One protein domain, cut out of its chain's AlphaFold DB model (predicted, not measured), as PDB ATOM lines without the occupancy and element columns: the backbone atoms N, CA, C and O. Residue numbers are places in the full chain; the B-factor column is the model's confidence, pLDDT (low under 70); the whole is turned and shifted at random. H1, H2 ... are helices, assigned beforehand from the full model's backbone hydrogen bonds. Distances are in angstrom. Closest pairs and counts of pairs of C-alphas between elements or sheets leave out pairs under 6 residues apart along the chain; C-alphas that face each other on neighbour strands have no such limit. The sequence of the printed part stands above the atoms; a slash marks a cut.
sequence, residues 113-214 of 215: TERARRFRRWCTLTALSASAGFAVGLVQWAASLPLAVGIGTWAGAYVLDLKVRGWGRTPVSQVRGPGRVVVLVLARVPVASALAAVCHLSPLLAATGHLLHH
ATOM      1  N   THR A 113     184.627 135.133 245.988       73.44
ATOM      2  CA  THR A 113     183.321 134.728 245.460       73.44
ATOM      3  C   THR A 113     182.294 135.865 245.511       73.44
ATOM      4  O   THR A 113     181.501 136.044 244.579       73.44
ATOM      5  N   GLU A 114     182.317 136.680 246.564       72.62
ATOM      6  CA  GLU A 114     181.426 137.825 246.718       72.62
ATOM      7  C   GLU A 114     181.839 138.979 245.798       72.62
ATOM      8  O   GLU A 114     180.987 139.581 245.137       72.62
ATOM      9  N   ARG A 115     183.146 139.234 245.659       72.94
ATOM     10  CA  ARG A 115     183.678 140.210 244.692       72.94
ATOM     11  C   ARG A 115     183.266 139.868 243.261       72.94
ATOM     12  O   ARG A 115     182.740 140.733 242.562       72.94
ATOM     13  N   ALA A 116     183.398 138.604 242.856       79.12
ATOM     14  CA  ALA A 116     182.989 138.146 241.529       79.12
ATOM     15  C   ALA A 116     181.475 138.293 241.287       79.12
ATOM     16  O   ALA A 116     181.054 138.666 240.191       79.12
ATOM     17  N   ARG A 117     180.634 138.027 242.297       79.19
ATOM     18  CA  ARG A 117     179.179 138.246 242.206       79.19
ATOM     19  C   ARG A 117     178.835 139.727 242.052       79.19
ATOM     20  O   ARG A 117     178.031 140.085 241.192       79.19
ATOM     21  N   ARG A 118     179.468 140.596 242.844       78.44
ATOM     22  CA  ARG A 118     179.273 142.053 242.771       78.44
ATOM     23  C   ARG A 118     179.736 142.621 241.430       78.44
ATOM     24  O   ARG A 118     179.032 143.462 240.876       78.44
ATOM     25  N   PHE A 119     180.859 142.136 240.902       77.50
ATOM     26  CA  PHE A 119     181.372 142.515 239.585       77.50
ATOM     27  C   PHE A 119     180.427 142.085 238.463       77.50
ATOM     28  O   PHE A 119     180.002 142.928 237.681       77.50
ATOM     29  N   ARG A 120     179.994 140.815 238.440       80.75
ATOM     30  CA  ARG A 120     179.008 140.329 237.458       80.75
ATOM     31  C   ARG A 120     177.738 141.170 237.468       80.75
ATOM     32  O   ARG A 120     177.291 141.618 236.421       80.75
ATOM     33  N   ARG A 121     177.215 141.461 238.661       79.62
ATOM     34  CA  ARG A 121     176.038 142.318 238.828       79.62
ATOM     35  C   ARG A 121     176.267 143.748 238.331       79.62
ATOM     36  O   ARG A 121     175.365 144.369 237.778       79.62
ATOM     37  N   TRP A 122     177.465 144.287 238.539       82.19
ATOM     38  CA  TRP A 122     177.839 145.595 238.015       82.19
ATOM     39  C   TRP A 122     177.901 145.589 236.483       82.19
ATOM     40  O   TRP A 122     177.337 146.494 235.867       82.19
ATOM     41  N   CYS A 123     178.494 144.559 235.874       78.31
ATOM     42  CA  CYS A 123     178.530 144.385 234.422       78.31
ATOM     43  C   CYS A 123     177.121 144.280 233.834       78.31
ATOM     44  O   CYS A 123     176.808 145.020 232.911       78.31
ATOM     45  N   THR A 124     176.245 143.440 234.399       82.00
ATOM     46  CA  THR A 124     174.875 143.265 233.886       82.00
ATOM     47  C   THR A 124     174.071 144.559 233.939       82.00
ATOM     48  O   THR A 124     173.404 144.911 232.975       82.00
ATOM     49  N   LEU A 125     174.155 145.306 235.044       80.38
ATOM     50  CA  LEU A 125     173.447 146.584 235.167       80.38
ATOM     51  C   LEU A 125     174.002 147.634 234.204       80.38
ATOM     52  O   LEU A 125     173.242 148.413 233.643       80.38
ATOM     53  N   THR A 126     175.319 147.640 233.997       80.75
ATOM     54  CA  THR A 126     175.963 148.557 233.052       80.75
ATOM     55  C   THR A 126     175.591 148.207 231.609       80.75
ATOM     56  O   THR A 126     175.302 149.111 230.835       80.75
ATOM     57  N   ALA A 127     175.508 146.918 231.266       78.69
ATOM     58  CA  ALA A 127     175.040 146.461 229.961       78.69
ATOM     59  C   ALA A 127     173.583 146.876 229.706       78.69
ATOM     60  O   ALA A 127     173.307 147.475 228.675       78.69
ATOM     61  N   LEU A 128     172.676 146.672 230.670       79.81
ATOM     62  CA  LEU A 128     171.277 147.111 230.555       79.81
ATOM     63  C   LEU A 128     171.157 148.627 230.341       79.81
ATOM     64  O   LEU A 128     170.408 149.074 229.475       79.81
ATOM     65  N   SER A 129     171.924 149.423 231.092       82.12
ATOM     66  CA  SER A 129     171.977 150.876 230.900       82.12
ATOM     67  C   SER A 129     172.539 151.269 229.530       82.12
ATOM     68  O   SER A 129     172.041 152.217 228.926       82.12
ATOM     69  N   ALA A 130     173.552 150.555 229.024       76.75
ATOM     70  CA  ALA A 130     174.126 150.803 227.703       76.75
ATOM     71  C   ALA A 130     173.145 150.438 226.580       76.75
ATOM     72  O   ALA A 130     173.011 151.201 225.630       76.75
ATOM     73  N   SER A 131     172.416 149.326 226.706       75.44
ATOM     74  CA  SER A 131     171.367 148.930 225.760       75.44
ATOM     75  C   SER A 131     170.226 149.948 225.722       75.44
ATOM     76  O   SER A 131     169.798 150.338 224.640       75.44
ATOM     77  N   ALA A 132     169.778 150.443 226.883       74.62
ATOM     78  CA  ALA A 132     168.787 151.519 226.946       74.62
ATOM     79  C   ALA A 132     169.300 152.808 226.279       74.62
ATOM     80  O   ALA A 132     168.569 153.444 225.527       74.62
ATOM     81  N   GLY A 133     170.570 153.159 226.499       75.12
ATOM     82  CA  GLY A 133     171.226 154.286 225.837       75.12
ATOM     83  C   GLY A 133     171.361 154.125 224.325       75.12
ATOM     84  O   GLY A 133     171.140 155.072 223.576       75.12
ATOM     85  N   PHE A 134     171.669 152.918 223.860       77.88
ATOM     86  CA  PHE A 134     171.723 152.588 222.440       77.88
ATOM     87  C   PHE A 134     170.346 152.717 221.777       77.88
ATOM     88  O   PHE A 134     170.253 153.274 220.685       77.88
ATOM     89  N   ALA A 135     169.283 152.260 222.449       74.75
ATOM     90  CA  ALA A 135     167.913 152.338 221.943       74.75
ATOM     91  C   ALA A 135     167.433 153.785 221.730       74.75
ATOM     92  O   ALA A 135     166.659 154.042 220.814       74.75
ATOM     93  N   VAL A 136     167.913 154.734 222.540       79.75
ATOM     94  CA  VAL A 136     167.575 156.165 222.416       79.75
ATOM     95  C   VAL A 136     168.611 156.978 221.625       79.75
ATOM     96  O   VAL A 136     168.553 158.204 221.623       79.75
ATOM     97  N   GLY A 137     169.579 156.327 220.969       74.62
ATOM     98  CA  GLY A 137     170.580 157.001 220.129       74.62
ATOM     99  C   GLY A 137     171.753 157.649 220.883       74.62
ATOM    100  O   GLY A 137     172.612 158.284 220.270       74.62
ATOM    101  N   LEU A 138     171.826 157.498 222.210       77.12
ATOM    102  CA  LEU A 138     172.829 158.148 223.064       77.12
ATOM    103  C   LEU A 138     174.244 157.598 222.839       77.12
ATOM    104  O   LEU A 138     175.214 158.348 222.922       77.12
ATOM    105  N   VAL A 139     174.372 156.302 222.540       76.31
ATOM    106  CA  VAL A 139     175.667 155.661 222.240       76.31
ATOM    107  C   VAL A 139     176.229 156.177 220.916       76.31
ATOM    108  O   VAL A 139     177.415 156.473 220.821       76.31
ATOM    109  N   GLN A 140     175.374 156.316 219.905       80.62
ATOM    110  CA  GLN A 140     175.717 156.781 218.565       80.62
ATOM    111  C   GLN A 140     176.101 158.263 218.597       80.62
ATOM    112  O   GLN A 140     177.116 158.650 218.021       80.62
ATOM    113  N   TRP A 141     175.343 159.071 219.344       80.38
ATOM    114  CA  TRP A 141     175.682 160.470 219.587       80.38
ATOM    115  C   TRP A 141     177.028 160.605 220.306       80.38
ATOM    116  O   TRP A 141     177.907 161.320 219.829       80.38
ATOM    117  N   ALA A 142     177.249 159.857 221.391       76.12
ATOM    118  CA  ALA A 142     178.514 159.899 222.124       76.12
ATOM    119  C   ALA A 142     179.708 159.405 221.287       76.12
ATOM    120  O   ALA A 142     180.800 159.952 221.407       76.12
ATOM    121  N   ALA A 143     179.509 158.411 220.416       77.12
ATOM    122  CA  ALA A 143     180.549 157.898 219.522       77.12
ATOM    123  C   ALA A 143     180.947 158.887 218.413       77.12
ATOM    124  O   ALA A 143     182.032 158.759 217.852       77.12
ATOM    125  N   SER A 144     180.094 159.870 218.106       79.81
ATOM    126  CA  SER A 144     180.396 160.937 217.141       79.81
ATOM    127  C   SER A 144     181.251 162.069 217.724       79.81
ATOM    128  O   SER A 144     181.737 162.925 216.985       79.81
ATOM    129  N   LEU A 145     181.447 162.087 219.048       78.56
ATOM    130  CA  LEU A 145     182.239 163.112 219.716       78.56
ATOM    131  C   LEU A 145     183.743 162.852 219.534       78.56
ATOM    132  O   LEU A 145     184.183 161.701 219.578       78.56
ATOM    133  N   PRO A 146     184.569 163.911 219.428       81.50
ATOM    134  CA  PRO A 146     186.017 163.772 219.535       81.50
ATOM    135  C   PRO A 146     186.395 163.066 220.842       81.50
ATOM    136  O   PRO A 146     185.804 163.346 221.885       81.50
ATOM    137  N   LEU A 147     187.415 162.201 220.816       74.88
ATOM    138  CA  LEU A 147     187.792 161.349 221.955       74.88
ATOM    139  C   LEU A 147     187.947 162.130 223.273       74.88
ATOM    140  O   LEU A 147     187.446 161.699 224.310       74.88
ATOM    141  N   ALA A 148     188.585 163.303 223.232       74.69
ATOM    142  CA  ALA A 148     188.760 164.165 224.404       74.69
ATOM    143  C   ALA A 148     187.419 164.632 225.004       74.69
ATOM    144  O   ALA A 148     187.251 164.648 226.223       74.69
ATOM    145  N   VAL A 149     186.446 164.955 224.147       74.56
ATOM    146  CA  VAL A 149     185.091 165.336 224.558       74.56
ATOM    147  C   VAL A 149     184.347 164.114 225.095       74.56
ATOM    148  O   VAL A 149     183.749 164.207 226.161       74.56
ATOM    149  N   GLY A 150     184.464 162.951 224.445       71.50
ATOM    150  CA  GLY A 150     183.863 161.695 224.909       71.50
ATOM    151  C   GLY A 150     184.351 161.258 226.297       71.50
ATOM    152  O   GLY A 150     183.541 160.887 227.149       71.50
ATOM    153  N   ILE A 151     185.655 161.381 226.573       75.31
ATOM    154  CA  ILE A 151     186.234 161.131 227.905       75.31
ATOM    155  C   ILE A 151     185.686 162.137 228.929       75.31
ATOM    156  O   ILE A 151     185.322 161.744 230.039       75.31
ATOM    157  N   GLY A 152     185.576 163.418 228.562       75.75
ATOM    158  CA  GLY A 152     184.983 164.452 229.414       75.75
ATOM    159  C   GLY A 152     183.511 164.180 229.741       75.75
ATOM    160  O   GLY A 152     183.107 164.248 230.903       75.75
ATOM    161  N   THR A 153     182.715 163.795 228.743       74.19
ATOM    162  CA  THR A 153     181.312 163.398 228.912       74.19
ATOM    163  C   THR A 153     181.191 162.163 229.803       74.19
ATOM    164  O   THR A 153     180.337 162.135 230.689       74.19
ATOM    165  N   TRP A 154     182.072 161.170 229.638       78.50
ATOM    166  CA  TRP A 154     182.122 159.995 230.510       78.50
ATOM    167  C   TRP A 154     182.448 160.367 231.961       78.50
ATOM    168  O   TRP A 154     181.738 159.943 232.876       78.50
ATOM    169  N   ALA A 155     183.467 161.201 232.180       77.44
ATOM    170  CA  ALA A 155     183.857 161.657 233.511       77.44
ATOM    171  C   ALA A 155     182.733 162.462 234.189       77.44
ATOM    172  O   ALA A 155     182.401 162.208 235.348       77.44
ATOM    173  N   GLY A 156     182.091 163.380 233.459       76.12
ATOM    174  CA  GLY A 156     180.957 164.162 233.958       76.12
ATOM    175  C   GLY A 156     179.746 163.291 234.300       76.12
ATOM    176  O   GLY A 156     179.169 163.417 235.384       76.12
ATOM    177  N   ALA A 157     179.406 162.343 233.426       77.00
ATOM    178  CA  ALA A 157     178.349 161.375 233.688       77.00
ATOM    179  C   ALA A 157     178.679 160.513 234.918       77.00
ATOM    180  O   ALA A 157     177.800 160.236 235.736       77.00
ATOM    181  N   TYR A 158     179.939 160.100 235.081       78.06
ATOM    182  CA  TYR A 158     180.379 159.296 236.218       78.06
ATOM    183  C   TYR A 158     180.254 160.057 237.545       78.06
ATOM    184  O   TYR A 158     179.787 159.496 238.539       78.06
ATOM    185  N   VAL A 159     180.595 161.349 237.565       80.38
ATOM    186  CA  VAL A 159     180.392 162.222 238.735       80.38
ATOM    187  C   VAL A 159     178.905 162.361 239.071       80.38
ATOM    188  O   VAL A 159     178.530 162.268 240.241       80.38
ATOM    189  N   LEU A 160     178.042 162.529 238.065       75.81
ATOM    190  CA  LEU A 160     176.592 162.585 238.262       75.81
ATOM    191  C   LEU A 160     176.052 161.273 238.859       75.81
ATOM    192  O   LEU A 160     175.294 161.301 239.827       75.81
ATOM    193  N   ASP A 161     176.497 160.128 238.341       78.38
ATOM    194  CA  ASP A 161     176.145 158.800 238.854       78.38
ATOM    195  C   ASP A 161     176.626 158.597 240.302       78.38
ATOM    196  O   ASP A 161     175.886 158.091 241.150       78.38
ATOM    197  N   LEU A 162     177.832 159.063 240.644       78.06
ATOM    198  CA  LEU A 162     178.293 159.080 242.034       78.06
ATOM    199  C   LEU A 162     177.399 159.955 242.915       78.06
ATOM    200  O   LEU A 162     177.032 159.518 244.007       78.06
ATOM    201  N   LYS A 163     177.005 161.145 242.450       78.38
ATOM    202  CA  LYS A 163     176.134 162.067 243.193       78.38
ATOM    203  C   LYS A 163     174.765 161.445 243.487       78.38
ATOM    204  O   LYS A 163     174.336 161.467 244.639       78.38
ATOM    205  N   VAL A 164     174.126 160.815 242.497       71.88
ATOM    206  CA  VAL A 164     172.837 160.106 242.664       71.88
ATOM    207  C   VAL A 164     172.955 158.942 243.658       71.88
ATOM    208  O   VAL A 164     172.014 158.644 244.391       71.88
ATOM    209  N   ARG A 165     174.136 158.322 243.761       71.69
ATOM    210  CA  ARG A 165     174.433 157.234 244.710       71.69
ATOM    211  C   ARG A 165     174.949 157.715 246.073       71.69
ATOM    212  O   ARG A 165     175.476 156.906 246.847       71.69
ATOM    213  N   GLY A 166     174.826 159.011 246.371       75.69
ATOM    214  CA  GLY A 166     175.308 159.610 247.616       75.69
ATOM    215  C   GLY A 166     176.829 159.532 247.745       75.69
ATOM    216  O   GLY A 166     177.333 159.116 248.785       75.69
ATOM    217  N   TRP A 167     177.551 159.862 246.673       76.81
ATOM    218  CA  TRP A 167     179.014 159.790 246.557       76.81
ATOM    219  C   TRP A 167     179.593 158.380 246.732       76.81
ATOM    220  O   TRP A 167     180.680 158.195 247.267       76.81
ATOM    221  N   GLY A 168     178.856 157.356 246.293       66.44
ATOM    222  CA  GLY A 168     179.301 155.963 246.394       66.44
ATOM    223  C   GLY A 168     179.046 155.310 247.754       66.44
ATOM    224  O   GLY A 168     179.454 154.167 247.954       66.44
ATOM    225  N   ARG A 169     178.304 155.973 248.656       70.44
ATOM    226  CA  ARG A 169     177.799 155.358 249.900       70.44
ATOM    227  C   ARG A 169     176.935 154.127 249.636       70.44
ATOM    228  O   ARG A 169     176.896 153.228 250.468       70.44
ATOM    229  N   THR A 170     176.276 154.077 248.478       68.50
ATOM    230  CA  THR A 170     175.505 152.908 248.044       68.50
ATOM    231  C   THR A 170     176.218 152.203 246.885       68.50
ATOM    232  O   THR A 170     176.234 152.725 245.763       68.50
ATOM    233  N   PRO A 171     176.805 151.011 247.102       68.94
ATOM    234  CA  PRO A 171     177.383 150.224 246.022       68.94
ATOM    235  C   PRO A 171     176.295 149.776 245.044       68.94
ATOM    236  O   PRO A 171     175.248 149.277 245.454       68.94
ATOM    237  N   VAL A 172     176.576 149.859 243.740       67.31
ATOM    238  CA  VAL A 172     175.697 149.358 242.659       67.31
ATOM    239  C   VAL A 172     175.259 147.914 242.925       67.31
ATOM    240  O   VAL A 172     174.112 147.537 242.703       67.31
ATOM    241  N   SER A 173     176.174 147.104 243.454       67.12
ATOM    242  CA  SER A 173     175.945 145.695 243.749       67.12
ATOM    243  C   SER A 173     175.053 145.439 244.969       67.12
ATOM    244  O   SER A 173     174.568 144.318 245.123       67.12
ATOM    245  N   GLN A 174     174.803 146.450 245.806       68.88
ATOM    246  CA  GLN A 174     173.970 146.359 247.009       68.88
ATOM    247  C   GLN A 174     172.548 146.899 246.808       68.88
ATOM    248  O   GLN A 174     171.686 146.652 247.648       68.88
ATOM    249  N   VAL A 175     172.256 147.565 245.686       71.75
ATOM    250  CA  VAL A 175     170.896 148.030 245.379       71.75
ATOM    251  C   VAL A 175     169.970 146.820 245.237       71.75
ATOM    252  O   VAL A 175     170.246 145.912 244.457       71.75
ATOM    253  N   ARG A 176     168.890 146.748 246.017       71.75
ATOM    254  CA  ARG A 176     167.887 145.665 245.974       71.75
ATOM    255  C   ARG A 176     166.496 146.250 245.724       71.75
ATOM    256  O   ARG A 176     166.228 147.381 246.127       71.75
ATOM    257  N   GLY A 177     165.635 145.458 245.088       75.12
ATOM    258  CA  GLY A 177     164.257 145.818 244.745       75.12
ATOM    259  C   GLY A 177     164.108 146.358 243.312       75.12
ATOM    260  O   GLY A 177     164.974 147.110 242.859       75.12
ATOM    261  N   PRO A 178     163.022 145.999 242.600       72.12
ATOM    262  CA  PRO A 178     162.854 146.307 241.178       72.12
ATOM    263  C   PRO A 178     162.845 147.816 240.902       72.12
ATOM    264  O   PRO A 178     163.597 148.277 240.052       72.12
ATOM    265  N   GLY A 179     162.109 148.613 241.686       75.44
ATOM    266  CA  GLY A 179     162.035 150.067 241.481       75.44
ATOM    267  C   GLY A 179     163.383 150.783 241.626       75.44
ATOM    268  O   GLY A 179     163.742 151.617 240.801       75.44
ATOM    269  N   ARG A 180     164.193 150.411 242.628       76.50
ATOM    270  CA  ARG A 180     165.530 151.004 242.821       76.50
ATOM    271  C   ARG A 180     166.512 150.579 241.732       76.50
ATOM    272  O   ARG A 180     167.376 151.365 241.360       76.50
ATOM    273  N   VAL A 181     166.380 149.351 241.225       77.94
ATOM    274  CA  VAL A 181     167.169 148.874 240.083       77.94
ATOM    275  C   VAL A 181     166.809 149.656 238.821       77.94
ATOM    276  O   VAL A 181     167.721 150.093 238.132       77.94
ATOM    277  N   VAL A 182     165.525 149.907 238.555       77.56
ATOM    278  CA  VAL A 182     165.087 150.715 237.402       77.56
ATOM    279  C   VAL A 182     165.634 152.140 237.486       77.56
ATOM    280  O   VAL A 182     166.270 152.601 236.543       77.56
ATOM    281  N   VAL A 183     165.474 152.811 238.632       78.69
ATOM    282  CA  VAL A 183     166.016 154.168 238.842       78.69
ATOM    283  C   VAL A 183     167.532 154.195 238.639       78.69
ATOM    284  O   VAL A 183     168.053 155.091 237.981       78.69
ATOM    285  N   LEU A 184     168.244 153.190 239.158       78.56
ATOM    286  CA  LEU A 184     169.687 153.062 238.974       78.56
ATOM    287  C   LEU A 184     170.063 152.849 237.502       78.56
ATOM    288  O   LEU A 184     171.019 153.458 237.035       78.56
ATOM    289  N   VAL A 185     169.338 151.996 236.776       79.69
ATOM    290  CA  VAL A 185     169.594 151.742 235.352       79.69
ATOM    291  C   VAL A 185     169.405 153.024 234.547       79.69
ATOM    292  O   VAL A 185     170.299 153.359 233.771       79.69
ATOM    293  N   LEU A 186     168.318 153.766 234.787       78.12
ATOM    294  CA  LEU A 186     168.018 155.039 234.125       78.12
ATOM    295  C   LEU A 186     169.071 156.110 234.426       78.12
ATOM    296  O   LEU A 186     169.619 156.715 233.508       78.12
ATOM    297  N   ALA A 187     169.427 156.292 235.700       77.62
ATOM    298  CA  ALA A 187     170.453 157.252 236.108       77.62
ATOM    299  C   ALA A 187     171.836 156.938 235.504       77.62
ATOM    300  O   ALA A 187     172.657 157.836 235.324       77.62
ATOM    301  N   ARG A 188     172.094 155.667 235.171       78.25
ATOM    302  CA  ARG A 188     173.367 155.199 234.608       78.25
ATOM    303  C   ARG A 188     173.397 155.143 233.086       78.25
ATOM    304  O   ARG A 188     174.471 154.878 232.544       78.25
ATOM    305  N   VAL A 189     172.289 155.429 232.397       81.88
ATOM    306  CA  VAL A 189     172.237 155.460 230.925       81.88
ATOM    307  C   VAL A 189     173.331 156.361 230.334       81.88
ATOM    308  O   VAL A 189     174.068 155.873 229.477       81.88
ATOM    309  N   PRO A 190     173.557 157.606 230.806       78.19
ATOM    310  CA  PRO A 190     174.591 158.471 230.229       78.19
ATOM    311  C   PRO A 190     176.011 157.911 230.409       78.19
ATOM    312  O   PRO A 190     176.802 157.906 229.468       78.19
ATOM    313  N   VAL A 191     176.319 157.366 231.594       79.69
ATOM    314  CA  VAL A 191     177.634 156.771 231.908       79.69
ATOM    315  C   VAL A 191     177.899 155.544 231.055       79.69
ATOM    316  O   VAL A 191     178.979 155.391 230.488       79.69
ATOM    317  N   ALA A 192     176.913 154.650 230.989       79.56
ATOM    318  CA  ALA A 192     177.026 153.401 230.261       79.56
ATOM    319  C   ALA A 192     177.118 153.647 228.749       79.56
ATOM    320  O   ALA A 192     177.876 152.957 228.074       79.56
ATOM    321  N   SER A 193     176.421 154.668 228.241       76.81
ATOM    322  CA  SER A 193     176.475 155.056 226.829       76.81
ATOM    323  C   SER A 193     177.832 155.633 226.441       76.81
ATOM    324  O   SER A 193     178.408 155.226 225.436       76.81
ATOM    325  N   ALA A 194     178.382 156.528 227.269       75.00
ATOM    326  CA  ALA A 194     179.710 157.089 227.046       75.00
ATOM    327  C   ALA A 194     180.806 156.013 227.146       75.00
ATOM    328  O   ALA A 194     181.719 155.985 226.327       75.00
ATOM    329  N   LEU A 195     180.686 155.076 228.095       78.00
ATOM    330  CA  LEU A 195     181.614 153.948 228.218       78.00
ATOM    331  C   LEU A 195     181.527 153.011 227.005       78.00
ATOM    332  O   LEU A 195     182.553 152.591 226.480       78.00
ATOM    333  N   ALA A 196     180.316 152.716 226.525       77.12
ATOM    334  CA  ALA A 196     180.114 151.905 225.329       77.12
ATOM    335  C   ALA A 196     180.698 152.563 224.071       77.12
ATOM    336  O   ALA A 196     181.305 151.869 223.258       77.12
ATOM    337  N   ALA A 197     180.557 153.885 223.936       75.00
ATOM    338  CA  ALA A 197     181.131 154.653 222.838       75.00
ATOM    339  C   ALA A 197     182.669 154.634 222.860       75.00
ATOM    340  O   ALA A 197     183.284 154.287 221.855       75.00
ATOM    341  N   VAL A 198     183.289 154.920 224.013       76.06
ATOM    342  CA  VAL A 198     184.757 154.906 224.179       76.06
ATOM    343  C   VAL A 198     185.342 153.509 223.950       76.06
ATOM    344  O   VAL A 198     186.413 153.372 223.368       76.06
ATOM    345  N   CYS A 199     184.640 152.458 224.375       78.94
ATOM    346  CA  CYS A 199     185.068 151.074 224.170       78.94
ATOM    347  C   CYS A 199     184.683 150.501 222.791       78.94
ATOM    348  O   CYS A 199     184.873 149.306 222.575       78.94
ATOM    349  N   HIS A 200     184.122 151.308 221.879       77.25
ATOM    350  CA  HIS A 200     183.647 150.875 220.558       77.25
ATOM    351  C   HIS A 200     182.700 149.655 220.599       77.25
ATOM    352  O   HIS A 200     182.718 148.798 219.717       77.25
ATOM    353  N   LEU A 201     181.830 149.577 221.613       77.25
ATOM    354  CA  LEU A 201     180.903 148.454 221.821       77.25
ATOM    355  C   LEU A 201     179.617 148.551 220.981       77.25
ATOM    356  O   LEU A 201     178.754 147.677 221.076       77.25
ATOM    357  N   SER A 202     179.474 149.582 220.147       71.75
ATOM    358  CA  SER A 202     178.297 149.802 219.296       71.75
ATOM    359  C   SER A 202     177.923 148.598 218.410       71.75
ATOM    360  O   SER A 202     176.738 148.269 218.371       71.75
ATOM    361  N   PRO A 203     178.868 147.882 217.756       72.25
ATOM    362  CA  PRO A 203     178.538 146.700 216.949       72.25
ATOM    363  C   PRO A 203     177.986 145.539 217.787       72.25
ATOM    364  O   PRO A 203     177.076 144.835 217.355       72.25
ATOM    365  N   LEU A 204     178.495 145.365 219.011       71.88
ATOM    366  CA  LEU A 204     178.028 144.327 219.934       71.88
ATOM    367  C   LEU A 204     176.624 144.641 220.459       71.88
ATOM    368  O   LEU A 204     175.781 143.750 220.529       71.88
ATOM    369  N   LEU A 205     176.346 145.909 220.771       71.94
ATOM    370  CA  LEU A 205     175.014 146.348 221.195       71.94
ATOM    371  C   LEU A 205     173.982 146.187 220.070       71.94
ATOM    372  O   LEU A 205     172.890 145.675 220.321       71.94
ATOM    373  N   ALA A 206     174.348 146.525 218.829       70.19
ATOM    374  CA  ALA A 206     173.506 146.300 217.655       70.19
ATOM    375  C   ALA A 206     173.178 144.807 217.457       70.19
ATOM    376  O   ALA A 206     172.014 144.451 217.274       70.19
ATOM    377  N   ALA A 207     174.175 143.924 217.582       67.50
ATOM    378  CA  ALA A 207     173.977 142.476 217.488       67.50
ATOM    379  C   ALA A 207     173.039 141.935 218.584       67.50
ATOM    380  O   ALA A 207     172.168 141.110 218.309       67.50
ATOM    381  N   THR A 208     173.153 142.435 219.820       65.19
ATOM    382  CA  THR A 208     172.234 142.047 220.906       65.19
ATOM    383  C   THR A 208     170.812 142.578 220.717       65.19
ATOM    384  O   THR A 208     169.860 141.910 221.114       65.19
ATOM    385  N   GLY A 209     170.647 143.743 220.082       58.44
ATOM    386  CA  GLY A 209     169.335 144.296 219.740       58.44
ATOM    387  C   GLY A 209     168.592 143.451 218.701       58.44
ATOM    388  O   GLY A 209     167.395 143.219 218.853       58.44
ATOM    389  N   HIS A 210     169.304 142.917 217.702       55.84
ATOM    390  CA  HIS A 210     168.723 142.020 216.696       55.84
ATOM    391  C   HIS A 210     168.230 140.687 217.282       55.84
ATOM    392  O   HIS A 210     167.204 140.175 216.842       55.84
ATOM    393  N   LEU A 211     168.904 140.148 218.303       50.72
ATOM    394  CA  LEU A 211     168.481 138.915 218.984       50.72
ATOM    395  C   LEU A 211     167.185 139.083 219.795       50.72
ATOM    396  O   LEU A 211     166.440 138.123 219.955       50.72
ATOM    397  N   LEU A 212     166.901 140.291 220.288       49.34
ATOM    398  CA  LEU A 212     165.676 140.605 221.036       49.34
ATOM    399  C   LEU A 212     164.480 140.949 220.134       49.34
ATOM    400  O   LEU A 212     163.364 141.000 220.630       49.34
ATOM    401  N   HIS A 213     164.705 141.204 218.841       45.94
ATOM    402  CA  HIS A 213     163.650 141.518 217.867       45.94
ATOM    403  C   HIS A 213     163.116 140.277 217.126       45.94
ATOM    404  O   HIS A 213     162.108 140.369 216.432       45.94
ATOM    405  N   HIS A 214     163.800 139.133 217.241       45.31
ATOM    406  CA  HIS A 214     163.433 137.863 216.600       45.31
ATOM    407  C   HIS A 214     162.720 136.865 217.535       45.31
ATOM    408  O   HIS A 214     162.520 135.709 217.158       45.31
TER     409      HIS A 214
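Overview. This is residues 113 to 214 of the 215 residues of an uncharacterized protein of Streptomyces kaniharaensis (UniProt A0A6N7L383). Short helix H5 makes the core of a compact cluster of helices, with H3 and H2 packed along it at shallow angles and the later part of the long helix H1, residues 126 to 134, passing it at about a right angle. H4 packs on H1 at residues 125 to 129, and H6 leads away from the late part of H1 to make an arm. The printed part has 102 residues with six named helices, H1 to H6 in order along the chain, and no named strand; the class is all helix, the helix packing part aligned, part crossed. The whole is compact, with a radius of gyration of the C-alphas of 13.8 A and spans of 36 by 34 by 26 A.

Arrangement. H1, residues 113 to 135, is the longest helix and the hub, touching four others. It touches H5, residues 189 to 198, with residues 126 to 134 alone, about perpendicular at 90 degrees; the closest C-alphas, of Ser 129 and Val 189, are 4.6 A apart. With residues 125 to 129 alone it touches H4, residues 178 to 187, at a steep tilt of 62 degrees, the same way; the closest C-alphas, of Ser 129 and Val 185, are 5.1 A apart. With residues 130 to 134 alone it touches H6, residues 202 to 213, about perpendicular at 82 degrees; the closest C-alphas, of Ser 131 and Leu 205, are 6.4 A apart. H1 and H2, residues 138 to 143, touch only at the corner, and only just, with 3 pairs of C-alphas within 8 A; the closest, of Gly 133 and Val 139, are 5.9 A apart. H2 touches H5 at a shallow tilt of 26 degrees, the same way, with the closest C-alphas, of Ala 143 and Ala 197, 4.7 A apart. H3, residues 147 to 164, touches H5 at a shallow tilt of 27 degrees, opposite ways, with the closest C-alphas, of Ala 157 and Val 191, 5.0 A apart. H4 and H5 meet only through their link, and H1 and H3 are apart. In H1, H2, H3, H4, H5 and H6 every O i to N i+4 pair is within hydrogen-bond range.

Along the chain. H1 begins at C-alpha 113, (183.321, 134.728, 245.460), and is 33.2 A long. H3 measures 25.6 A and H6 16.9 A, ending at C-alpha 213, (163.650, 141.518, 217.867).

Size, cuts and confidence. The C-alphas farthest apart, of Arg 169 and His 214, are 40.3 A apart. The printed part has no cut. The link from H3 to H4, 13 residues, is long; the other links are tight. Mean pLDDT of the printed part is 74.5; residues 168, 170 to 174 and 207 to 214 are under 70.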